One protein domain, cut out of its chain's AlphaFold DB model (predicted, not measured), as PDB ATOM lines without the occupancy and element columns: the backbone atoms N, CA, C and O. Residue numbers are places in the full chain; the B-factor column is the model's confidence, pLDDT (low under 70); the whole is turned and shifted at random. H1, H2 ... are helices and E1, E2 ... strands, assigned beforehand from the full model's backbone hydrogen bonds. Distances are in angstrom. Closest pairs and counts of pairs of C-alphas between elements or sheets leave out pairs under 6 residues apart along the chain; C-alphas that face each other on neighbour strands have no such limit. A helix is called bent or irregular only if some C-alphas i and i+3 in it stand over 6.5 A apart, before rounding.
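AT A GLANCE: This is residues 12 to 77 and 112 to 220 of the 231 residues of an uncharacterized protein of Leifsonia shinshuensis (UniProt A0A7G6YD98). One twisted seven-stranded sheet folds back on itself and curls round the helix H3, with E1 as the hinge between two leaves, E4 E3 E2 and E7 E6 E5. The long helix H1 packs on H3 with residues 22 to 29; H4 also packs near H3, while H5 lies near H1 and the small helix H2 lies far out, beyond the sheet. The printed part has 175 residues, with five named helices and seven named strands in the order H1 E1 H2 E2 E3 E4 E5 E6 E7 H3 H4 H5, and the class is mixed, helices and strands. The sheet's order is E4 E3 E2 E1 E7 E6 E5, antiparallel throughout. The whole is compact, with a radius of gyration of the C-alphas of 17.4 A and spans of 58 by 43 by 31 A.

HOW THE PARTS SIT: The sheet runs E4, residues 144 to 149, E3, 136 to 141, E2, 121 to 133, E1, 59 to 71, E7, 173 to 180, E6, 163 to 170, and E5, 153 to 160. It is a folded sheet, one sheet bent back on itself into two leaves that face each other, with 12 pairs of C-alphas within 11 A. E1 bends by 78 degrees at residue 63 and E2 by 83 degrees at residue 128. E2 E3 E4 and E5 E6 E7 are two meanders, each strand the antiparallel neighbour of the one before. Within hydrogen-bond range are N 67 and O 126 of E1 and E2, 2.8 A, and N 68 and O 178 of E1 and E7, 2.9 A. The hairpins E2 and E3, E3 and E4, E6 and E7, and E5 and E6 have for instance N 138 and O 131, 2.8 A, N 139 and O 146, 2.8 A, N 166 and O 177, 2.8 A, and N 157 and O 165, 2.9 A. The edge strands E4 and E5 meet only through their link. The sheet curls round H3, residues 184 to 195; the closest C-alphas of E5 and H3 are those of Met 156 and Phe 188, 6.2 A apart. H1, residues 17 to 37, touches H3 with residues 22 to 29 alone, at a shallow tilt of 19 degrees, the same way; the closest C-alphas are those of Thr 25 and Leu 186, 5.3 A apart. H1 only grazes the sheet, with residues 21 to 28. H4, residues 200 to 203, only just touches H3, with 3 pairs of C-alphas within 8 A, the closest those of Val 189 and Leu 202 at 6.7 A. H4 is only just on the sheet, with 5 pairs of C-alphas within 10 A, and only grazes it. H5, residues 212 to 218, is near H1, with 10 pairs of C-alphas within 10 A. H2, residues 112 to 117, is not on the sheet and is apart from H1, H3, H4 and H5. Every O i to N i+4 pair is within hydrogen-bond range in H1, H2, H3 and H5; H4 is too short for such a pair.

IN THESE COORDINATES: E1 spans 30.3 A from C-alpha 59 at (159.112, 170.389, 182.680) to C-alpha 71, and E2 spans 29.4 A. E7 is 21.9 A long, E6 20.2 A and E5 18.9 A; E3 and E4 have six residues each. H1 spans 30.2 A and begins at C-alpha 17, (149.293, 182.347, 192.884). H3 spans 16.4 A. H2, H4 and H5 are short, and H5 ends at C-alpha 218, (141.224, 194.871, 184.150).

THE WHOLE: The C-alphas of Ala 38 and Ala 112 are the two farthest apart, 61.4 A. Residues 78 to 111 are not printed, and C-alphas 77 and 112 are 18.3 A apart across this cut. The link from H1 to E1, residues 38 to 58, is long. The mean pLDDT of the printed part is 87.7; residue 12 and residues 41 to 45, 72 to 77 and 112 to 120 are under 70.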
ATOM      1  N   ALA A  12     137.614 193.966 194.870       64.94
ATOM      2  CA  ALA A  12     138.922 193.536 194.391       64.94
ATOM      3  C   ALA A  12     139.531 192.427 195.259       64.94
ATOM      4  O   ALA A  12     140.258 192.691 196.220       64.94
ATOM      5  N   ARG A  13     139.258 191.165 194.906       83.56
ATOM      6  CA  ARG A  13     140.065 190.061 195.417       83.56
ATOM      7  C   ARG A  13     141.501 190.269 194.921       83.56
ATOM      8  O   ARG A  13     141.680 190.609 193.746       83.56
ATOM      9  N   PRO A  14     142.512 190.097 195.783       88.12
ATOM     10  CA  PRO A  14     143.897 190.205 195.357       88.12
ATOM     11  C   PRO A  14     144.208 189.143 194.298       88.12
ATOM     12  O   PRO A  14     143.621 188.056 194.302       88.12
ATOM     13  N   TRP A  15     145.142 189.466 193.405       94.19
ATOM     14  CA  TRP A  15     145.738 188.483 192.508       94.19
ATOM     15  C   TRP A  15     146.447 187.407 193.334       94.19
ATOM     16  O   TRP A  15     147.223 187.726 194.236       94.19
ATOM     17  N   THR A  16     146.157 186.141 193.055       94.75
ATOM     18  CA  THR A  16     146.700 184.999 193.799       94.75
ATOM     19  C   THR A  16     147.691 184.201 192.957       94.75
ATOM     20  O   THR A  16     147.751 184.332 191.735       94.75
ATOM     21  N   ASP A  17     148.430 183.297 193.596       94.50
ATOM     22  CA  ASP A  17     149.293 182.347 192.884       94.50
ATOM     23  C   ASP A  17     148.506 181.451 191.917       94.50
ATOM     24  O   ASP A  17     149.026 181.069 190.869       94.50
ATOM     25  N   ALA A  18     147.243 181.151 192.231       94.69
ATOM     26  CA  ALA A  18     146.353 180.428 191.329       94.69
ATOM     27  C   ALA A  18     146.036 181.239 190.064       94.69
ATOM     28  O   ALA A  18     146.007 180.691 188.966       94.69
ATOM     29  N   ASP A  19     145.864 182.557 190.194       96.25
ATOM     30  CA  ASP A  19     145.659 183.438 189.041       96.25
ATOM     31  C   ASP A  19     146.922 183.537 188.186       96.25
ATOM     32  O   ASP A  19     146.844 183.462 186.961       96.25
ATOM     33  N   SER A  20     148.096 183.623 188.821       95.94
ATOM     34  CA  SER A  20     149.388 183.553 188.126       95.94
ATOM     35  C   SER A  20     149.528 182.255 187.333       95.94
ATOM     36  O   SER A  20     149.951 182.287 186.177       95.94
ATOM     37  N   ALA A  21     149.152 181.122 187.928       96.81
ATOM     38  CA  ALA A  21     149.211 179.821 187.275       96.81
ATOM     39  C   ALA A  21     148.215 179.709 186.112       96.81
ATOM     40  O   ALA A  21     148.578 179.230 185.034       96.81
ATOM     41  N   LEU A  22     146.993 180.221 186.274       96.56
ATOM     42  CA  LEU A  22     145.990 180.232 185.212       96.56
ATOM     43  C   LEU A  22     146.389 181.157 184.051       96.56
ATOM     44  O   LEU A  22     146.273 180.789 182.880       96.56
ATOM     45  N   TRP A  23     146.941 182.330 184.361       95.50
ATOM     46  CA  TRP A  23     147.473 183.252 183.359       95.50
ATOM     47  C   TRP A  23     148.665 182.654 182.613       95.50
ATOM     48  O   TRP A  23     148.730 182.724 181.384       95.50
ATOM     49  N   HIS A  24     149.583 182.005 183.334       94.12
ATOM     50  CA  HIS A  24     150.692 181.273 182.731       94.12
ATOM     51  C   HIS A  24     150.189 180.145 181.819       94.12
ATOM     52  O   HIS A  24     150.677 180.006 180.702       94.12
ATOM     53  N   THR A  25     149.158 179.410 182.244       95.44
ATOM     54  CA  THR A  25     148.511 178.357 181.448       95.44
ATOM     55  C   THR A  25     147.986 178.899 180.119       95.44
ATOM     56  O   THR A  25     148.303 178.352 179.062       95.44
ATOM     57  N   ALA A  26     147.244 180.010 180.144       94.06
ATOM     58  CA  ALA A  26     146.733 180.647 178.931       94.06
ATOM     59  C   ALA A  26     147.858 181.120 177.996       94.06
ATOM     60  O   ALA A  26     147.776 180.940 176.779       94.06
ATOM     61  N   ARG A  27     148.932 181.693 178.557       91.81
ATOM     62  CA  ARG A  27     150.103 182.133 177.785       91.81
ATOM     63  C   ARG A  27     150.852 180.979 177.142       91.81
ATOM     64  O   ARG A  27     151.245 181.089 175.982       91.81
ATOM     65  N   LEU A  28     151.037 179.891 177.880       90.69
ATOM     66  CA  LEU A  28     151.716 178.711 177.373       90.69
ATOM     67  C   LEU A  28     150.910 178.059 176.252       90.69
ATOM     68  O   LEU A  28     151.482 177.753 175.212       90.69
ATOM     69  N   LEU A  29     149.592 177.910 176.425       90.56
ATOM     70  CA  LEU A  29     148.718 177.373 175.382       90.56
ATOM     71  C   LEU A  29     148.823 178.197 174.089       90.56
ATOM     72  O   LEU A  29     149.067 177.625 173.030       90.56
ATOM     73  N   ALA A  30     148.745 179.528 174.183       89.12
ATOM     74  CA  ALA A  30     148.886 180.407 173.023       89.12
ATOM     75  C   ALA A  30     150.263 180.272 172.346       89.12
ATOM     76  O   ALA A  30     150.340 180.163 171.124       89.12
ATOM     77  N   ALA A  31     151.353 180.224 173.120       86.69
ATOM     78  CA  ALA A  31     152.703 180.043 172.577       86.69
ATOM     79  C   ALA A  31     152.859 178.688 171.866       86.69
ATOM     80  O   ALA A  31     153.468 178.589 170.802       86.69
ATOM     81  N   VAL A  32     152.271 177.642 172.443       84.62
ATOM     82  CA  VAL A  32     152.250 176.282 171.907       84.62
ATOM     83  C   VAL A  32     151.431 176.190 170.609       84.62
ATOM     84  O   VAL A  32     151.828 175.485 169.677       84.62
ATOM     85  N   GLU A  33     150.306 176.897 170.518       85.06
ATOM     86  CA  GLU A  33     149.499 176.998 169.296       85.06
ATOM     87  C   GLU A  33     150.225 177.791 168.204       85.06
ATOM     88  O   GLU A  33     150.312 177.336 167.065       85.06
ATOM     89  N   GLN A  34     150.827 178.927 168.555       83.69
ATOM     90  CA  GLN A  34     151.615 179.747 167.630       83.69
ATOM     91  C   GLN A  34     152.820 178.986 167.070       83.69
ATOM     92  O   GLN A  34     153.071 179.036 165.866       83.69
ATOM     93  N   ALA A  35     153.543 178.240 167.910       82.38
ATOM     94  CA  ALA A  35     154.662 177.413 167.465       82.38
ATOM     95  C   ALA A  35     154.207 176.316 166.490       82.38
ATOM     96  O   ALA A  35     154.856 176.099 165.466       82.38
ATOM     97  N   ALA A  36     153.060 175.681 166.761       80.12
ATOM     98  CA  ALA A  36     152.482 174.686 165.863       80.12
ATOM     99  C   ALA A  36     152.117 175.281 164.491       80.12
ATOM    100  O   ALA A  36     152.379 174.647 163.471       80.12
ATOM    101  N   ILE A  37     151.578 176.505 164.454       81.88
ATOM    102  CA  ILE A  37     151.276 177.227 163.204       81.88
ATOM    103  C   ILE A  37     152.564 177.585 162.450       81.88
ATOM    104  O   ILE A  37     152.638 177.425 161.235       81.88
ATOM    105  N   ALA A  38     153.596 178.042 163.162       81.94
ATOM    106  CA  ALA A  38     154.874 178.440 162.575       81.94
ATOM    107  C   ALA A  38     155.769 177.255 162.154       81.94
ATOM    108  O   ALA A  38     156.859 177.476 161.626       81.94
ATOM    109  N   GLY A  39     155.353 176.006 162.405       73.69
ATOM    110  CA  GLY A  39     156.167 174.811 162.158       73.69
ATOM    111  C   GLY A  39     157.413 174.714 163.050       73.69
ATOM    112  O   GLY A  39     158.369 174.027 162.698       73.69
ATOM    113  N   GLY A  40     157.420 175.423 164.182       70.50
ATOM    114  CA  GLY A  40     158.540 175.506 165.116       70.50
ATOM    115  C   GLY A  40     158.266 174.811 166.451       70.50
ATOM    116  O   GLY A  40     157.155 174.366 166.739       70.50
ATOM    117  N   ALA A  41     159.292 174.740 167.297       65.06
ATOM    118  CA  ALA A  41     159.152 174.334 168.693       65.06
ATOM    119  C   ALA A  41     158.917 175.562 169.584       65.06
ATOM    120  O   ALA A  41     159.409 176.654 169.292       65.06
ATOM    121  N   VAL A  42     158.204 175.384 170.699       65.50
ATOM    122  CA  VAL A  42     158.171 176.406 171.752       65.50
ATOM    123  C   VAL A  42     159.565 176.482 172.362       65.50
ATOM    124  O   VAL A  42     160.066 175.488 172.886       65.50
ATOM    125  N   ALA A  43     160.207 177.643 172.258       56.16
ATOM    126  CA  ALA A  43     161.535 177.847 172.817       56.16
ATOM    127  C   ALA A  43     161.508 177.765 174.353       56.16
ATOM    128  O   ALA A  43     160.661 178.392 174.984       56.16
ATOM    129  N   ASP A  44     162.451 176.990 174.899       56.41
ATOM    130  CA  ASP A  44     162.997 176.971 176.267       56.41
ATOM    131  C   ASP A  44     162.191 177.717 177.354       56.41
ATOM    132  O   ASP A  44     162.583 178.771 177.851       56.41
ATOM    133  N   GLN A  45     161.041 177.152 177.728       68.06
ATOM    134  CA  GLN A  45     160.249 177.559 178.903       68.06
ATOM    135  C   GLN A  45     160.396 176.541 180.046       68.06
ATOM    136  O   GLN A  45     159.556 176.464 180.940       68.06
ATOM    137  N   GLY A  46     161.439 175.710 179.981       82.94
ATOM    138  CA  GLY A  46     161.633 174.606 180.902       82.94
ATOM    139  C   GLY A  46     162.038 175.074 182.297       82.94
ATOM    140  O   GLY A  46     162.970 175.862 182.453       82.94
ATOM    141  N   ILE A  47     161.398 174.538 183.331       91.94
ATOM    142  CA  ILE A  47     161.900 174.628 184.704       91.94
ATOM    143  C   ILE A  47     162.835 173.454 185.009       91.94
ATOM    144  O   ILE A  47     162.741 172.374 184.424       91.94
ATOM    145  N   ARG A  48     163.746 173.648 185.966       91.50
ATOM    146  CA  ARG A  48     164.632 172.577 186.440       91.50
ATOM    147  C   ARG A  48     163.910 171.690 187.452       91.50
ATOM    148  O   ARG A  48     163.222 172.199 188.333       91.50
ATOM    149  N   THR A  49     164.138 170.383 187.372       91.56
ATOM    150  CA  THR A  49     163.574 169.379 188.285       91.56
ATOM    151  C   THR A  49     164.658 168.728 189.144       91.56
ATOM    152  O   THR A  49     165.826 168.670 188.765       91.56
ATOM    153  N   LEU A  50     164.270 168.207 190.314       89.44
ATOM    154  CA  LEU A  50     165.157 167.427 191.197       89.44
ATOM    155  C   LEU A  50     165.247 165.941 190.812       89.44
ATOM    156  O   LEU A  50     166.003 165.184 191.413       89.44
ATOM    157  N   PHE A  51     164.455 165.516 189.833       90.06
ATOM    158  CA  PHE A  51     164.414 164.160 189.304       90.06
ATOM    159  C   PHE A  51     164.661 164.199 187.790       90.06
ATOM    160  O   PHE A  51     164.371 165.220 187.157       90.06
ATOM    161  N   PRO A  52     165.184 163.113 187.197       92.38
ATOM    162  CA  PRO A  52     165.445 163.067 185.766       92.38
ATOM    163  C   PRO A  52     164.144 163.118 184.952       92.38
ATOM    164  O   PRO A  52     163.147 162.468 185.285       92.38
ATOM    165  N   LEU A  53     164.172 163.885 183.865       91.75
ATOM    166  CA  LEU A  53     163.157 163.857 182.813       91.75
ATOM    167  C   LEU A  53     163.544 162.829 181.746       91.75
ATOM    168  O   LEU A  53     164.701 162.413 181.676       91.75
ATOM    169  N   GLN A  54     162.577 162.398 180.936       90.06
ATOM    170  CA  GLN A  54     162.878 161.580 179.762       90.06
ATOM    171  C   GLN A  54     163.646 162.399 178.717       90.06
ATOM    172  O   GLN A  54     163.569 163.628 178.691       90.06
ATOM    173  N   ASP A  55     164.345 161.720 177.809       88.06
ATOM    174  CA  ASP A  55     165.096 162.387 176.746       88.06
ATOM    175  C   ASP A  55     164.185 163.304 175.909       88.06
ATOM    176  O   ASP A  55     163.185 162.877 175.311       88.06
ATOM    177  N   GLY A  56     164.537 164.592 175.894       87.44
ATOM    178  CA  GLY A  56     163.807 165.654 175.200       87.44
ATOM    179  C   GLY A  56     162.461 166.036 175.824       87.44
ATOM    180  O   GLY A  56     161.670 166.691 175.153       87.44
ATOM    181  N   GLU A  57     162.155 165.587 177.040       89.81
ATOM    182  CA  GLU A  57     160.994 166.043 177.806       89.81
ATOM    183  C   GLU A  57     161.324 167.337 178.557       89.81
ATOM    184  O   GLU A  57     162.419 167.504 179.098       89.81
ATOM    185  N   VAL A  58     160.353 168.246 178.619       91.81
ATOM    186  CA  VAL A  58     160.494 169.569 179.225       91.81
ATOM    187  C   VAL A  58     159.491 169.713 180.363       91.81
ATOM    188  O   VAL A  58     158.285 169.572 180.168       91.81
ATOM    189  N   ALA A  59     159.977 170.015 181.568       94.44
ATOM    190  CA  ALA A  59     159.112 170.389 182.680       94.44
ATOM    191  C   ALA A  59     158.651 171.838 182.512       94.44
ATOM    192  O   ALA A  59     159.475 172.729 182.365       94.44
ATOM    193  N   LEU A  60     157.345 172.072 182.546       94.44
ATOM    194  CA  LEU A  60     156.728 173.368 182.255       94.44
ATOM    195  C   LEU A  60     156.361 174.115 183.535       94.44
ATOM    196  O   LEU A  60     156.540 175.322 183.635       94.44
ATOM    197  N   ALA A  61     155.864 173.387 184.533       95.38
ATOM    198  CA  ALA A  61     155.452 173.970 185.798       95.38
ATOM    199  C   ALA A  61     155.577 172.961 186.936       95.38
ATOM    200  O   ALA A  61     155.538 171.748 186.727       95.38
ATOM    201  N   GLN A  62     155.707 173.470 188.157       96.50
ATOM    202  CA  GLN A  62     155.762 172.652 189.358       96.50
ATOM    203  C   GLN A  62     155.049 173.357 190.509       96.50
ATOM    204  O   GLN A  62     155.135 174.575 190.662       96.50
ATOM    205  N   GLY A  63     154.315 172.599 191.315       96.50
ATOM    206  CA  GLY A  63     153.580 173.124 192.457       96.50
ATOM    207  C   GLY A  63     153.009 172.018 193.328       96.50
ATOM    208  O   GLY A  63     153.097 170.836 193.001       96.50
ATOM    209  N   THR A  64     152.429 172.391 194.461       97.81
ATOM    210  CA  THR A  64     151.794 171.419 195.348       97.81
ATOM    211  C   THR A  64     150.493 170.884 194.750       97.81
ATOM    212  O   THR A  64     149.847 171.528 193.913       97.81
ATOM    213  N   TYR A  65     150.105 169.689 195.187       97.88
ATOM    214  CA  TYR A  65     148.795 169.125 194.889       97.88
ATOM    215  C   TYR A  65     148.243 168.324 196.074       97.88
ATOM    216  O   TYR A  65     149.001 167.809 196.904       97.88
ATOM    217  N   THR A  66     146.921 168.170 196.101       97.62
ATOM    218  CA  THR A  66     146.229 167.094 196.824       97.62
ATOM    219  C   THR A  66     145.404 166.266 195.842       97.62
ATOM    220  O   THR A  66     145.002 166.755 194.783       97.62
ATOM    221  N   LEU A  67     145.191 164.993 196.163       94.69
ATOM    222  CA  LEU A  67     144.517 164.033 195.299       94.69
ATOM    223  C   LEU A  67     143.501 163.227 196.097       94.69
ATOM    224  O   LEU A  67     143.837 162.594 197.101       94.69
ATOM    225  N   ASP A  68     142.276 163.209 195.582       92.31
ATOM    226  CA  ASP A  68     141.249 162.261 195.984       92.31
ATOM    227  C   ASP A  68     141.138 161.142 194.948       92.31
ATOM    228  O   ASP A  68     141.109 161.383 193.739       92.31
ATOM    229  N   SER A  69     141.009 159.912 195.428       89.38
ATOM    230  CA  SER A  69     140.719 158.736 194.618       89.38
ATOM    231  C   SER A  69     139.282 158.286 194.852       89.38
ATOM    232  O   SER A  69     138.805 158.219 195.988       89.38
ATOM    233  N   MET A  70     138.576 157.983 193.768       82.88
ATOM    234  CA  MET A  70     137.233 157.421 193.825       82.88
ATOM    235  C   MET A  70     137.327 155.915 194.117       82.88
ATOM    236  O   MET A  70     137.674 155.130 193.236       82.88
ATOM    237  N   ARG A  71     137.034 155.501 195.357       75.75
ATOM    238  CA  ARG A  71     137.139 154.093 195.794       75.75
ATOM    239  C   ARG A  71     136.180 153.732 196.933       75.75
ATOM    240  O   ARG A  71     135.683 154.608 197.640       75.75
ATOM    241  N   ALA A  72     135.955 152.431 197.111       66.69
ATOM    242  CA  ALA A  72     135.307 151.840 198.288       66.69
ATOM    243  C   ALA A  72     136.289 151.742 199.484       66.69
ATOM    244  O   ALA A  72     137.499 151.863 199.290       66.69
ATOM    245  N   ILE A  73     135.787 151.531 200.713       62.75
ATOM    246  CA  ILE A  73     136.610 151.395 201.943       62.75
ATOM    247  C   ILE A  73     137.359 150.048 201.992       62.75
ATOM    248  O   ILE A  73     138.421 149.964 202.606       62.75
ATOM    249  N   GLY A  74     136.815 149.002 201.359       57.03
ATOM    250  CA  GLY A  74     137.377 147.648 201.400       57.03
ATOM    251  C   GLY A  74     138.797 147.533 200.829       57.03
ATOM    252  O   GLY A  74     139.228 148.355 200.023       57.03
ATOM    253  N   ASP A  75     139.496 146.461 201.210       50.34
ATOM    254  CA  ASP A  75     140.894 146.104 200.888       50.34
ATOM    255  C   ASP A  75     141.232 145.918 199.389       50.34
ATOM    256  O   ASP A  75     142.279 145.380 199.034       50.34
ATOM    257  N   GLY A  76     140.360 146.367 198.487       46.78
ATOM    258  CA  GLY A  76     140.546 146.261 197.046       46.78
ATOM    259  C   GLY A  76     140.246 144.876 196.470       46.78
ATOM    260  O   GLY A  76     140.378 144.713 195.259       46.78
ATOM    261  N   SER A  77     139.779 143.907 197.271       44.00
ATOM    262  CA  SER A  77     139.391 142.570 196.780       44.00
ATOM    263  C   SER A  77     138.132 142.565 195.899       44.00
ATOM    264  O   SER A  77     137.833 141.562 195.253       44.00
ATOM    265  N   ALA A 112     124.631 146.147 206.416       60.03
ATOM    266  CA  ALA A 112     124.564 147.593 206.223       60.03
ATOM    267  C   ALA A 112     125.962 148.215 206.252       60.03
ATOM    268  O   ALA A 112     126.251 149.067 205.421       60.03
ATOM    269  N   GLN A 113     126.841 147.735 207.136       58.97
ATOM    270  CA  GLN A 113     128.242 148.136 207.166       58.97
ATOM    271  C   GLN A 113     128.958 147.719 205.879       58.97
ATOM    272  O   GLN A 113     129.547 148.567 205.231       58.97
ATOM    273  N   ALA A 114     128.807 146.472 205.420       55.12
ATOM    274  CA  ALA A 114     129.390 146.024 204.153       55.12
ATOM    275  C   ALA A 114     128.842 146.791 202.934       55.12
ATOM    276  O   ALA A 114     129.583 147.084 202.001       55.12
ATOM    277  N   MET A 115     127.554 147.148 202.935       55.25
ATOM    278  CA  MET A 115     126.941 147.976 201.891       55.25
ATOM    279  C   MET A 115     127.434 149.424 201.947       55.25
ATOM    280  O   MET A 115     127.621 150.024 200.892       55.25
ATOM    281  N   ALA A 116     127.659 149.976 203.141       58.38
ATOM    282  CA  ALA A 116     128.258 151.294 203.332       58.38
ATOM    283  C   ALA A 116     129.740 151.304 202.919       58.38
ATOM    284  O   ALA A 116     130.178 152.213 202.218       58.38
ATOM    285  N   ASP A 117     130.492 150.260 203.269       57.25
ATOM    286  CA  ASP A 117     131.906 150.095 202.925       57.25
ATOM    287  C   ASP A 117     132.107 149.881 201.419       57.25
ATOM    288  O   ASP A 117     133.135 150.279 200.869       57.25
ATOM    289  N   ALA A 118     131.111 149.305 200.736       57.69
ATOM    290  CA  ALA A 118     131.081 149.129 199.287       57.69
ATOM    291  C   ALA A 118     130.717 150.409 198.508       57.69
ATOM    292  O   ALA A 118     130.773 150.400 197.275       57.69
ATOM    293  N   GLN A 119     130.344 151.507 199.179       60.62
ATOM    294  CA  GLN A 119     130.031 152.758 198.489       60.62
ATOM    295  C   GLN A 119     131.298 153.392 197.915       60.62
ATOM    296  O   GLN A 119     132.240 153.739 198.628       60.62
ATOM    297  N   VAL A 120     131.282 153.577 196.599       65.06
ATOM    298  CA  VAL A 120     132.321 154.283 195.857       65.06
ATOM    299  C   VAL A 120     132.123 155.785 196.061       65.06
ATOM    300  O   VAL A 120     131.133 156.352 195.601       65.06
ATOM    301  N   VAL A 121     133.048 156.419 196.780       75.50
ATOM    302  CA  VAL A 121     133.030 157.861 197.073       75.50
ATOM    303  C   VAL A 121     134.429 158.456 196.916       75.50
ATOM    304  O   VAL A 121     135.427 157.731 196.919       75.50
ATOM    305  N   TRP A 122     134.516 159.784 196.802       81.75
ATOM    306  CA  TRP A 122     135.795 160.492 196.837       81.75
ATOM    307  C   TRP A 122     136.456 160.316 198.202       81.75
ATOM    308  O   TRP A 122     135.857 160.615 199.238       81.75
ATOM    309  N   ARG A 123     137.692 159.824 198.205       83.31
ATOM    310  CA  ARG A 123     138.497 159.640 199.411       83.31
ATOM    311  C   ARG A 123     139.859 160.295 199.206       83.31
ATOM    312  O   ARG A 123     140.447 160.052 198.154       83.31
ATOM    313  N   PRO A 124     140.399 161.009 200.206       89.94
ATOM    314  CA  PRO A 124     141.788 161.444 200.168       89.94
ATOM    315  C   PRO A 124     142.719 160.260 199.897       89.94
ATOM    316  O   PRO A 124     142.517 159.160 200.430       89.94
ATOM    317  N   ASP A 125     143.719 160.478 199.052       89.81
ATOM    318  CA  ASP A 125     144.693 159.457 198.678       89.81
ATOM    319  C   ASP A 125     146.124 159.928 198.915       89.81
ATOM    320  O   ASP A 125     146.844 159.320 199.706       89.81
ATOM    321  N   SER A 126     146.526 161.037 198.293       92.94
ATOM    322  CA  SER A 126     147.887 161.553 198.419       92.94
ATOM    323  C   SER A 126     147.952 163.074 198.337       92.94
ATOM    324  O   SER A 126     147.027 163.756 197.899       92.94
ATOM    325  N   ALA A 127     149.086 163.611 198.768       94.94
ATOM    326  CA  ALA A 127     149.476 164.994 198.565       94.94
ATOM    327  C   ALA A 127     150.984 165.045 198.320       94.94
ATOM    328  O   ALA A 127     151.721 164.129 198.707       94.94
ATOM    329  N   GLY A 128     151.452 166.110 197.682       96.44
ATOM    330  CA  GLY A 128     152.874 166.281 197.425       96.44
ATOM    331  C   GLY A 128     153.148 167.307 196.346       96.44
ATOM    332  O   GLY A 128     152.505 168.355 196.300       96.44
ATOM    333  N   MET A 129     154.114 166.995 195.488       97.56
ATOM    334  CA  MET A 129     154.544 167.862 194.398       97.56
ATOM    335  C   MET A 129     154.064 167.317 193.054       97.56
ATOM    336  O   MET A 129     154.253 166.142 192.751       97.56
ATOM    337  N   LEU A 130     153.457 168.187 192.259       98.00
ATOM    338  CA  LEU A 130     153.053 167.953 190.885       98.00
ATOM    339  C   LEU A 130     154.018 168.714 189.981       98.00
ATOM    340  O   LEU A 130     154.178 169.923 190.132       98.00
ATOM    341  N   THR A 131     154.621 168.018 189.025       98.00
ATOM    342  CA  THR A 131     155.361 168.628 187.921       98.00
ATOM    343  C   THR A 131     154.619 168.331 186.629       98.00
ATOM    344  O   THR A 131     154.421 167.167 186.287       98.00
ATOM    345  N   VAL A 132     154.220 169.372 185.909       97.44
ATOM    346  CA  VAL A 132     153.589 169.251 184.593       97.44
ATOM    347  C   VAL A 132     154.669 169.343 183.524       97.44
ATOM    348  O   VAL A 132     155.520 170.230 183.585       97.44
ATOM    349  N   THR A 133     154.653 168.426 182.562       95.31
ATOM    350  CA  THR A 133     155.601 168.381 181.444       95.31
ATOM    351  C   THR A 133     154.868 168.503 180.115       95.31
ATOM    352  O   THR A 133     153.642 168.462 180.053       95.31
ATOM    353  N   ASP A 134     155.609 168.656 179.024       92.06
ATOM    354  CA  ASP A 134     155.048 168.641 177.672       92.06
ATOM    355  C   ASP A 134     154.462 167.268 177.279       92.06
ATOM    356  O   ASP A 134     153.555 167.194 176.445       92.06
ATOM    357  N   ARG A 135     154.920 166.181 177.913       93.25
ATOM    358  CA  ARG A 135     154.513 164.792 177.611       93.25
ATOM    359  C   ARG A 135     153.548 164.168 178.616       93.25
ATOM    360  O   ARG A 135     153.007 163.090 178.357       93.25
ATOM    361  N   GLY A 136     153.350 164.808 179.760       96.31
ATOM    362  CA  GLY A 136     152.604 164.221 180.854       96.31
ATOM    363  C   GLY A 136     152.703 165.021 182.139       96.31
ATOM    364  O   GLY A 136     152.859 166.243 182.161       96.31
ATOM    365  N   PHE A 137     152.638 164.303 183.247       97.56
ATOM    366  CA  PHE A 137     152.889 164.865 184.558       97.56
ATOM    367  C   PHE A 137     153.561 163.848 185.467       97.56
ATOM    368  O   PHE A 137     153.492 162.631 185.275       97.56
ATOM    369  N   VAL A 138     154.235 164.371 186.479       97.31
ATOM    370  CA  VAL A 138     154.905 163.594 187.509       97.31
ATOM    371  C   VAL A 138     154.349 164.000 188.855       97.31
ATOM    372  O   VAL A 138     154.308 165.180 189.197       97.31
ATOM    373  N   ILE A 139     153.942 163.002 189.624       95.81
ATOM    374  CA  ILE A 139     153.505 163.147 190.999       95.81
ATOM    375  C   ILE A 139     154.600 162.597 191.910       95.81
ATOM    376  O   ILE A 139     154.932 161.415 191.865       95.81
ATOM    377  N   VAL A 140     155.136 163.456 192.770       94.75
ATOM    378  CA  VAL A 140     156.074 163.078 193.827       94.75
ATOM    379  C   VAL A 140     155.324 163.059 195.153       94.75
ATOM    380  O   VAL A 140     154.712 164.050 195.558       94.75
ATOM    381  N   THR A 141     155.371 161.917 195.829       92.25
ATOM    382  CA  THR A 141     154.782 161.677 197.152       92.25
ATOM    383  C   THR A 141     155.870 161.280 198.146       92.25
ATOM    384  O   THR A 141     157.004 161.006 197.761       92.25
ATOM    385  N   GLY A 142     155.508 161.139 199.425       85.31
ATOM    386  CA  GLY A 142     156.399 160.527 200.417       85.31
ATOM    387  C   GLY A 142     156.724 159.048 200.156       85.31
ATOM    388  O   GLY A 142     157.659 158.531 200.758       85.31
ATOM    389  N   THR A 143     155.982 158.359 199.279       87.00
ATOM    390  CA  THR A 143     156.197 156.930 198.972       87.00
ATOM    391  C   THR A 143     156.936 156.693 197.658       87.00
ATOM    392  O   THR A 143     157.399 155.582 197.415       87.00
ATOM    393  N   GLY A 144     157.077 157.719 196.818       90.06
ATOM    394  CA  GLY A 144     157.766 157.602 195.539       90.06
ATOM    395  C   GLY A 144     157.335 158.637 194.506       90.06
ATOM    396  O   GLY A 144     156.513 159.522 194.773       90.06
ATOM    397  N   THR A 145     157.908 158.482 193.315       93.19
ATOM    398  CA  THR A 145     157.680 159.324 192.138       93.19
ATOM    399  C   THR A 145     156.935 158.522 191.080       93.19
ATOM    400  O   THR A 145     157.415 157.480 190.641       93.19
ATOM    401  N   PHE A 146     155.782 159.023 190.649       93.69
ATOM    402  CA  PHE A 146     154.893 158.367 189.696       93.69
ATOM    403  C   PHE A 146     154.724 159.246 188.464       93.69
ATOM    404  O   PHE A 146     154.287 160.393 188.574       93.69
ATOM    405  N   ARG A 147     155.064 158.716 187.289       94.94
ATOM    406  CA  ARG A 147     154.913 159.418 186.011       94.94
ATOM    407  C   ARG A 147     153.661 158.938 185.289       94.94
ATOM    408  O   ARG A 147     153.388 157.744 185.253       94.94
ATOM    409  N   TRP A 148     152.957 159.886 184.689       96.25
ATOM    410  CA  TRP A 148     151.784 159.674 183.860       96.25
ATOM    411  C   TRP A 148     152.005 160.349 182.518       96.25
ATOM    412  O   TRP A 148     152.225 161.558 182.470       96.25
ATOM    413  N   ASP A 149     151.953 159.583 181.434       95.88
ATOM    414  CA  ASP A 149     151.898 160.151 180.090       95.88
ATOM    415  C   ASP A 149     150.458 160.544 179.719       95.88
ATOM    416  O   ASP A 149     149.479 160.089 180.322       95.88
ATOM    417  N   TRP A 150     150.307 161.385 178.695       96.31
ATOM    418  CA  TRP A 150     148.976 161.769 178.218       96.31
ATOM    419  C   TRP A 150     148.169 160.603 177.631       96.31
ATOM    420  O   TRP A 150     146.941 160.670 177.600       96.31
ATOM    421  N   ALA A 151     148.818 159.534 177.162       95.62
ATOM    422  CA  ALA A 151     148.148 158.370 176.578       95.62
ATOM    423  C   ALA A 151     147.499 157.453 177.632       95.62
ATOM    424  O   ALA A 151     146.592 156.678 177.312       95.62
ATOM    425  N   SER A 152     147.945 157.551 178.878       94.88
ATOM    426  CA  SER A 152     147.440 156.819 180.037       94.88
ATOM    427  C   SER A 152     146.228 157.499 180.670       94.88
ATOM    428  O   SER A 152     145.576 156.901 181.524       94.88
ATOM    429  N   VAL A 153     145.898 158.722 180.243       96.50
ATOM    430  CA  VAL A 153     144.694 159.452 180.650       96.50
ATOM    431  C   VAL A 153     143.628 159.317 179.564       96.50
ATOM    432  O   VAL A 153     143.767 159.852 178.460       96.50
ATOM    433  N   ASP A 154     142.550 158.619 179.902       92.50
ATOM    434  CA  ASP A 154     141.435 158.341 178.995       92.50
ATOM    435  C   ASP A 154     140.428 159.504 178.966       92.50
ATOM    436  O   ASP A 154     139.785 159.751 177.947       92.50
ATOM    437  N   LEU A 155     140.309 160.243 180.076       92.69
ATOM    438  CA  LEU A 155     139.408 161.384 180.228       92.69
ATOM    439  C   LEU A 155     139.993 162.396 181.215       92.69
ATOM    440  O   LEU A 155     140.514 162.003 182.256       92.69
ATOM    441  N   MET A 156     139.841 163.693 180.937       96.44
ATOM    442  CA  MET A 156     140.091 164.763 181.901       96.44
ATOM    443  C   MET A 156     139.113 165.923 181.701       96.44
ATOM    444  O   MET A 156     138.789 166.280 180.571       96.44
ATOM    445  N   GLN A 157     138.659 166.525 182.798       94.31
ATOM    446  CA  GLN A 157     137.807 167.713 182.794       94.31
ATOM    447  C   GLN A 157     138.212 168.665 183.913       94.31
ATOM    448  O   GLN A 157     138.542 168.218 185.014       94.31
ATOM    449  N   VAL A 158     138.112 169.969 183.660       94.56
ATOM    450  CA  VAL A 158     138.128 170.982 184.725       94.56
ATOM    451  C   VAL A 158     136.749 171.002 185.367       94.56
ATOM    452  O   VAL A 158     135.738 171.157 184.682       94.56
ATOM    453  N   VAL A 159     136.695 170.808 186.681       88.94
ATOM    454  CA  VAL A 159     135.432 170.687 187.438       88.94
ATOM    455  C   VAL A 159     135.205 171.849 188.401       88.94
ATOM    456  O   VAL A 159     134.159 171.950 189.037       88.94
ATOM    457  N   GLY A 160     136.203 172.717 188.510       88.38
ATOM    458  CA  GLY A 160     136.235 173.922 189.318       88.38
ATOM    459  C   GLY A 160     137.619 174.549 189.203       88.38
ATOM    460  O   GLY A 160     138.555 173.890 188.750       88.38
ATOM    461  N   PHE A 161     137.749 175.804 189.629       91.62
ATOM    462  CA  PHE A 161     139.043 176.484 189.633       91.62
ATOM    463  C   PHE A 161     140.064 175.667 190.439       91.62
ATOM    464  O   PHE A 161     139.755 175.207 191.544       91.62
ATOM    465  N   ASN A 162     141.246 175.442 189.866       96.69
ATOM    466  CA  ASN A 162     142.324 174.613 190.404       96.69
ATOM    467  C   ASN A 162     141.964 173.132 190.600       96.69
ATOM    468  O   ASN A 162     142.607 172.445 191.398       96.69
ATOM    469  N   THR A 163     140.924 172.624 189.931       97.44
ATOM    470  CA  THR A 163     140.447 171.252 190.143       97.44
ATOM    471  C   THR A 163     140.163 170.537 188.830       97.44
ATOM    472  O   THR A 163     139.266 170.920 188.074       97.44
ATOM    473  N   VAL A 164     140.853 169.417 188.610       96.88
ATOM    474  CA  VAL A 164     140.553 168.488 187.515       96.88
ATOM    475  C   VAL A 164     140.085 167.145 188.042       96.88
ATOM    476  O   VAL A 164     140.568 166.654 189.061       96.88
ATOM    477  N   VAL A 165     139.159 166.529 187.315       95.62
ATOM    478  CA  VAL A 165     138.860 165.102 187.434       95.62
ATOM    479  C   VAL A 165     139.444 164.403 186.223       95.62
ATOM    480  O   VAL A 165     139.263 164.866 185.099       95.62
ATOM    481  N   LEU A 166     140.129 163.287 186.455       94.69
ATOM    482  CA  LEU A 166     140.676 162.447 185.402       94.69
ATOM    483  C   LEU A 166     140.315 160.980 185.606       94.69
ATOM    484  O   LEU A 166     140.171 160.507 186.736       94.69
ATOM    485  N   GLN A 167     140.213 160.261 184.495       92.25
ATOM    486  CA  GLN A 167     140.213 158.806 184.458       92.25
ATOM    487  C   GLN A 167     141.406 158.337 183.642       92.25
ATOM    488  O   GLN A 167     141.737 158.926 182.612       92.25
ATOM    489  N   GLY A 168     142.052 157.276 184.102       90.25
ATOM    490  CA  GLY A 168     143.211 156.741 183.412       90.25
ATOM    491  C   GLY A 168     143.548 155.324 183.825       90.25
ATOM    492  O   GLY A 168     142.886 154.718 184.671       90.25
ATOM    493  N   ARG A 169     144.609 154.802 183.222       87.38
ATOM    494  CA  ARG A 169     145.089 153.433 183.405       87.38
ATOM    495  C   ARG A 169     146.356 153.461 184.247       87.38
ATOM    496  O   ARG A 169     147.382 153.949 183.794       87.38
ATOM    497  N   SER A 170     146.270 152.948 185.472       85.50
ATOM    498  CA  SER A 170     147.442 152.715 186.321       85.50
ATOM    499  C   SER A 170     147.918 151.268 186.202       85.50
ATOM    500  O   SER A 170     147.159 150.392 185.781       85.50
ATOM    501  N   ASP A 171     149.119 150.984 186.704       78.75
ATOM    502  CA  ASP A 171     149.648 149.615 186.824       78.75
ATOM    503  C   ASP A 171     148.751 148.690 187.668       78.75
ATOM    504  O   ASP A 171     148.823 147.467 187.568       78.75
ATOM    505  N   ARG A 172     147.885 149.269 188.511       76.31
ATOM    506  CA  ARG A 172     146.934 148.554 189.377       76.31
ATOM    507  C   ARG A 172     145.504 148.553 188.831       76.31
ATOM    508  O   ARG A 172     144.578 148.205 189.560       76.31
ATOM    509  N   GLY A 173     145.318 148.936 187.569       77.12
ATOM    510  CA  GLY A 173     144.018 149.019 186.909       77.12
ATOM    511  C   GLY A 173     143.511 150.454 186.728       77.12
ATOM    512  O   GLY A 173     144.260 151.418 186.936       77.12
ATOM    513  N   PRO A 174     142.250 150.617 186.293       82.50
ATOM    514  CA  PRO A 174     141.672 151.929 186.041       82.50
ATOM    515  C   PRO A 174     141.563 152.741 187.333       82.50
ATOM    516  O   PRO A 174     141.210 152.218 188.391       82.50
ATOM    517  N   VAL A 175     141.831 154.039 187.234       86.56
ATOM    518  CA  VAL A 175     141.690 154.993 188.335       86.56
ATOM    519  C   VAL A 175     140.757 156.122 187.939       86.56
ATOM    520  O   VAL A 175     140.636 156.478 186.769       86.56
ATOM    521  N   THR A 176     140.088 156.697 188.931       89.25
ATOM    522  CA  THR A 176     139.364 157.959 188.793       89.25
ATOM    523  C   THR A 176     139.838 158.872 189.910       89.25
ATOM    524  O   THR A 176     139.624 158.582 191.090       89.25
ATOM    525  N   TRP A 177     140.533 159.938 189.530       93.94
ATOM    526  CA  TRP A 177     141.182 160.863 190.446       93.94
ATOM    527  C   TRP A 177     140.596 162.254 190.317       93.94
ATOM    528  O   TRP A 177     140.193 162.679 189.236       93.94
ATOM    529  N   ARG A 178     140.589 162.973 191.433       95.50
ATOM    530  CA  ARG A 178     140.340 164.405 191.489       95.50
ATOM    531  C   ARG A 178     141.577 165.067 192.067       95.50
ATOM    532  O   ARG A 178     141.946 164.782 193.203       95.50
ATOM    533  N   ILE A 179     142.224 165.903 191.267       97.56
ATOM    534  CA  ILE A 179     143.466 166.588 191.622       97.56
ATOM    535  C   ILE A 179     143.154 168.056 191.865       97.56
ATOM    536  O   ILE A 179     142.533 168.710 191.026       97.56
ATOM    537  N   TYR A 180     143.635 168.559 192.995       98.00
ATOM    538  CA  TYR A 180     143.602 169.967 193.354       98.00
ATOM    539  C   TYR A 180     145.007 170.545 193.236       98.00
ATOM    540  O   TYR A 180     145.925 170.077 193.909       98.00
ATOM    541  N   SER A 181     145.192 171.544 192.380       98.38
ATOM    542  CA  SER A 181     146.468 172.238 192.197       98.38
ATOM    543  C   SER A 181     146.255 173.543 191.442       98.38
ATOM    544  O   SER A 181     145.390 173.610 190.577       98.38
ATOM    545  N   HIS A 182     147.101 174.548 191.678       98.31
ATOM    546  CA  HIS A 182     147.141 175.750 190.831       98.31
ATOM    547  C   HIS A 182     147.435 175.414 189.354       98.31
ATOM    548  O   HIS A 182     147.143 176.204 188.466       98.31
ATOM    549  N   TRP A 183     148.008 174.236 189.083       98.19
ATOM    550  CA  TRP A 183     148.332 173.756 187.738       98.19
ATOM    551  C   TRP A 183     147.289 172.785 187.160       98.19
ATOM    552  O   TRP A 183     147.578 172.080 186.193       98.19
ATOM    553  N   ALA A 184     146.089 172.701 187.741       98.25
ATOM    554  CA  ALA A 184     145.056 171.770 187.286       98.25
ATOM    555  C   ALA A 184     144.583 172.088 185.857       98.25
ATOM    556  O   ALA A 184     144.518 171.204 185.006       98.25
ATOM    557  N   GLU A 185     144.329 173.356 185.552       98.12
ATOM    558  CA  GLU A 185     143.962 173.813 184.214       98.12
ATOM    559  C   GLU A 185     145.091 173.558 183.211       98.12
ATOM    560  O   GLU A 185     144.814 173.182 182.073       98.12
ATOM    561  N   LEU A 186     146.356 173.662 183.640       97.62
ATOM    562  CA  LEU A 186     147.510 173.325 182.806       97.62
ATOM    563  C   LEU A 186     147.528 171.842 182.417       97.62
ATOM    564  O   LEU A 186     147.732 171.525 181.244       97.62
ATOM    565  N   LEU A 187     147.270 170.938 183.373       98.25
ATOM    566  CA  LEU A 187     147.105 169.509 183.079       98.25
ATOM    567  C   LEU A 187     146.020 169.300 182.024       98.25
ATOM    568  O   LEU A 187     146.241 168.597 181.036       98.25
ATOM    569  N   PHE A 188     144.865 169.941 182.223       98.38
ATOM    570  CA  PHE A 188     143.731 169.808 181.321       98.38
ATOM    571  C   PHE A 188     144.055 170.294 179.910       98.38
ATOM    572  O   PHE A 188     143.837 169.543 178.961       98.38
ATOM    573  N   VAL A 189     144.581 171.513 179.737       97.06
ATOM    574  CA  VAL A 189     144.802 172.066 178.391       97.06
ATOM    575  C   VAL A 189     145.868 171.289 177.621       97.06
ATOM    576  O   VAL A 189     145.703 171.075 176.420       97.06
ATOM    577  N   LEU A 190     146.925 170.812 178.290       96.06
ATOM    578  CA  LEU A 190     147.977 170.022 177.645       96.06
ATOM    579  C   LEU A 190     147.476 168.631 177.255       96.06
ATOM    580  O   LEU A 190     147.679 168.215 176.112       96.06
ATOM    581  N   TRP A 191     146.760 167.945 178.151       97.75
ATOM    582  CA  TRP A 191     146.126 166.668 177.826       97.75
ATOM    583  C   TRP A 191     145.107 166.824 176.693       97.75
ATOM    584  O   TRP A 191     145.168 166.082 175.711       97.75
ATOM    585  N   ALA A 192     144.198 167.799 176.791       96.69
ATOM    586  CA  ALA A 192     143.149 168.013 175.802       96.69
ATOM    587  C   ALA A 192     143.771 168.327 174.441       96.69
ATOM    588  O   ALA A 192     143.430 167.686 173.455       96.69
ATOM    589  N   ARG A 193     144.775 169.205 174.374       94.19
ATOM    590  CA  ARG A 193     145.502 169.461 173.126       94.19
ATOM    591  C   ARG A 193     146.180 168.206 172.567       94.19
ATOM    592  O   ARG A 193     146.165 168.002 171.357       94.19
ATOM    593  N   ALA A 194     146.787 167.374 173.411       93.19
ATOM    594  CA  ALA A 194     147.509 166.185 172.960       93.19
ATOM    595  C   ALA A 194     146.589 165.021 172.546       93.19
ATOM    596  O   ALA A 194     146.957 164.217 171.688       93.19
ATOM    597  N   ARG A 195     145.414 164.884 173.173       95.38
ATOM    598  CA  ARG A 195     144.564 163.682 173.077       95.38
ATOM    599  C   ARG A 195     143.177 163.944 172.507       95.38
ATOM    600  O   ARG A 195     142.617 163.056 171.871       95.38
ATOM    601  N   HIS A 196     142.629 165.137 172.713       93.75
ATOM    602  CA  HIS A 196     141.291 165.519 172.272       93.75
ATOM    603  C   HIS A 196     141.219 167.024 171.915       93.75
ATOM    604  O   HIS A 196     140.555 167.785 172.616       93.75
ATOM    605  N   PRO A 197     141.847 167.487 170.811       92.12
ATOM    606  CA  PRO A 197     141.845 168.912 170.443       92.12
ATOM    607  C   PRO A 197     140.442 169.527 170.319       92.12
ATOM    608  O   PRO A 197     140.237 170.691 170.639       92.12
ATOM    609  N   GLY A 198     139.453 168.729 169.902       90.75
ATOM    610  CA  GLY A 198     138.039 169.121 169.858       90.75
ATOM    611  C   GLY A 198     137.289 169.021 171.193       90.75
ATOM    612  O   GLY A 198     136.062 168.953 171.174       90.75
ATOM    613  N   HIS A 199     137.976 168.922 172.338       92.62
ATOM    614  CA  HIS A 199     137.319 168.769 173.636       92.62
ATOM    615  C   HIS A 199     136.431 169.995 173.919       92.62
ATOM    616  O   HIS A 199     136.933 171.119 173.835       92.62
ATOM    617  N   PRO A 200     135.151 169.830 174.315       90.94
ATOM    618  CA  PRO A 200     134.219 170.951 174.457       90.94
ATOM    619  C   PRO A 200     134.710 172.056 175.396       90.94
ATOM    620  O   PRO A 200     134.587 173.236 175.077       90.94
ATOM    621  N   GLN A 201     135.326 171.690 176.529       92.19
ATOM    622  CA  GLN A 201     135.887 172.687 177.446       92.19
ATOM    623  C   GLN A 201     137.078 173.436 176.847       92.19
ATOM    624  O   GLN A 201     137.211 174.620 177.127       92.19
ATOM    625  N   LEU A 202     137.906 172.790 176.016       92.25
ATOM    626  CA  LEU A 202     139.043 173.441 175.361       92.25
ATOM    627  C   LEU A 202     138.548 174.397 174.270       92.25
ATOM    628  O   LEU A 202     138.848 175.586 174.326       92.25
ATOM    629  N   ALA A 203     137.726 173.895 173.343       89.12
ATOM    630  CA  ALA A 203     137.191 174.662 172.220       89.12
ATOM    631  C   ALA A 203     136.332 175.856 172.673       89.12
ATOM    632  O   ALA A 203     136.436 176.944 172.116       89.12
ATOM    633  N   GLY A 204     135.506 175.667 173.706       85.31
ATOM    634  CA  GLY A 204     134.661 176.720 174.271       85.31
ATOM    635  C   GLY A 204     135.333 177.573 175.345       85.31
ATOM    636  O   GLY A 204     134.653 178.393 175.953       85.31
ATOM    637  N   ARG A 205     136.624 177.350 175.643       89.38
ATOM    638  CA  ARG A 205     137.360 177.984 176.758       89.38
ATOM    639  C   ARG A 205     136.674 177.850 178.127       89.38
ATOM    640  O   ARG A 205     136.988 178.584 179.057       89.38
ATOM    641  N   ALA A 206     135.788 176.867 178.291       88.19
ATOM    642  CA  ALA A 206     135.054 176.619 179.534       88.19
ATOM    643  C   ALA A 206     135.930 176.030 180.659       88.19
ATOM    644  O   ALA A 206     135.427 175.719 181.734       88.19
ATOM    645  N   TRP A 207     137.230 175.848 180.409       91.62
ATOM    646  CA  TRP A 207     138.237 175.568 181.434       91.62
ATOM    647  C   TRP A 207     138.660 176.822 182.214       91.62
ATOM    648  O   TRP A 207     139.261 176.695 183.276       91.62
ATOM    649  N   LEU A 208     138.347 178.021 181.712       91.50
ATOM    650  CA  LEU A 208     138.564 179.274 182.430       91.50
ATOM    651  C   LEU A 208     137.353 179.594 183.314       91.50
ATOM    652  O   LEU A 208     136.214 179.414 182.873       91.50
ATOM    653  N   PRO A 209     137.559 180.110 184.540       91.00
ATOM    654  CA  PRO A 209     136.452 180.568 185.360       91.00
ATOM    655  C   PRO A 209     135.688 181.700 184.665       91.00
ATOM    656  O   PRO A 209     136.265 182.548 183.976       91.00
ATOM    657  N   GLU A 210     134.374 181.730 184.873       85.00
ATOM    658  CA  GLU A 210     133.507 182.733 184.264       85.00
ATOM    659  C   GLU A 210     133.985 184.152 184.613       85.00
ATOM    660  O   GLU A 210     134.312 184.447 185.764       85.00
ATOM    661  N   ARG A 211     134.035 185.042 183.612       87.88
ATOM    662  CA  ARG A 211     134.490 186.443 183.738       87.88
ATOM    663  C   ARG A 211     135.947 186.624 184.193       87.88
ATOM    664  O   ARG A 211     136.380 187.771 184.317       87.88
ATOM    665  N   TRP A 212     136.715 185.549 184.397       92.25
ATOM    666  CA  TRP A 212     138.101 185.647 184.854       92.25
ATOM    667  C   TRP A 212     138.982 186.388 183.853       92.25
ATOM    668  O   TRP A 212     139.760 187.234 184.265       92.25
ATOM    669  N   GLU A 213     138.807 186.158 182.549       91.44
ATOM    670  CA  GLU A 213     139.585 186.851 181.510       91.44
ATOM    671  C   GLU A 213     139.383 188.372 181.540       91.44
ATOM    672  O   GLU A 213     140.347 189.135 181.515       91.44
ATOM    673  N   ALA A 214     138.123 188.815 181.630       90.81
ATOM    674  CA  ALA A 214     137.783 190.233 181.690       90.81
ATOM    675  C   ALA A 214     138.347 190.887 182.960       90.81
ATOM    676  O   ALA A 214     138.878 191.995 182.910       90.81
ATOM    677  N   TRP A 215     138.270 190.181 184.093       91.31
ATOM    678  CA  TRP A 215     138.874 190.629 185.343       91.31
ATOM    679  C   TRP A 215     140.405 190.678 185.258       91.31
ATOM    680  O   TRP A 215     140.986 191.689 185.642       91.31
ATOM    681  N   ALA A 216     141.049 189.641 184.717       93.75
ATOM    682  CA  ALA A 216     142.498 189.559 184.566       93.75
ATOM    683  C   ALA A 216     143.031 190.721 183.718       93.75
ATOM    684  O   ALA A 216     143.977 191.394 184.121       93.75
ATOM    685  N   ALA A 217     142.368 191.035 182.601       93.31
ATOM    686  CA  ALA A 217     142.696 192.201 181.786       93.31
ATOM    687  C   ALA A 217     142.546 193.520 182.565       93.31
ATOM    688  O   ALA A 217     143.433 194.370 182.500       93.31
ATOM    689  N   TRP A 218     141.467 193.675 183.339       91.44
ATOM    690  CA  TRP A 218     141.224 194.871 184.150       91.44
ATOM    691  C   TRP A 218     142.301 195.099 185.225       91.44
ATOM    692  O   TRP A 218     142.715 196.237 185.432       91.44
ATOM    693  N   VAL A 219     142.814 194.035 185.857       92.81
ATOM    694  CA  VAL A 219     143.918 194.126 186.835       92.81
ATOM    695  C   VAL A 219     145.321 194.143 186.203       92.81
ATOM    696  O   VAL A 219     146.310 194.082 186.928       92.81
ATOM    697  N   GLY A 220     145.438 194.238 184.873       92.62
ATOM    698  CA  GLY A 220     146.725 194.393 184.178       92.62
ATOM    699  C   GLY A 220     147.390 193.095 183.699       92.62
ATOM    700  O   GLY A 220     148.555 193.117 183.305       92.62
TER     701      GLY A 220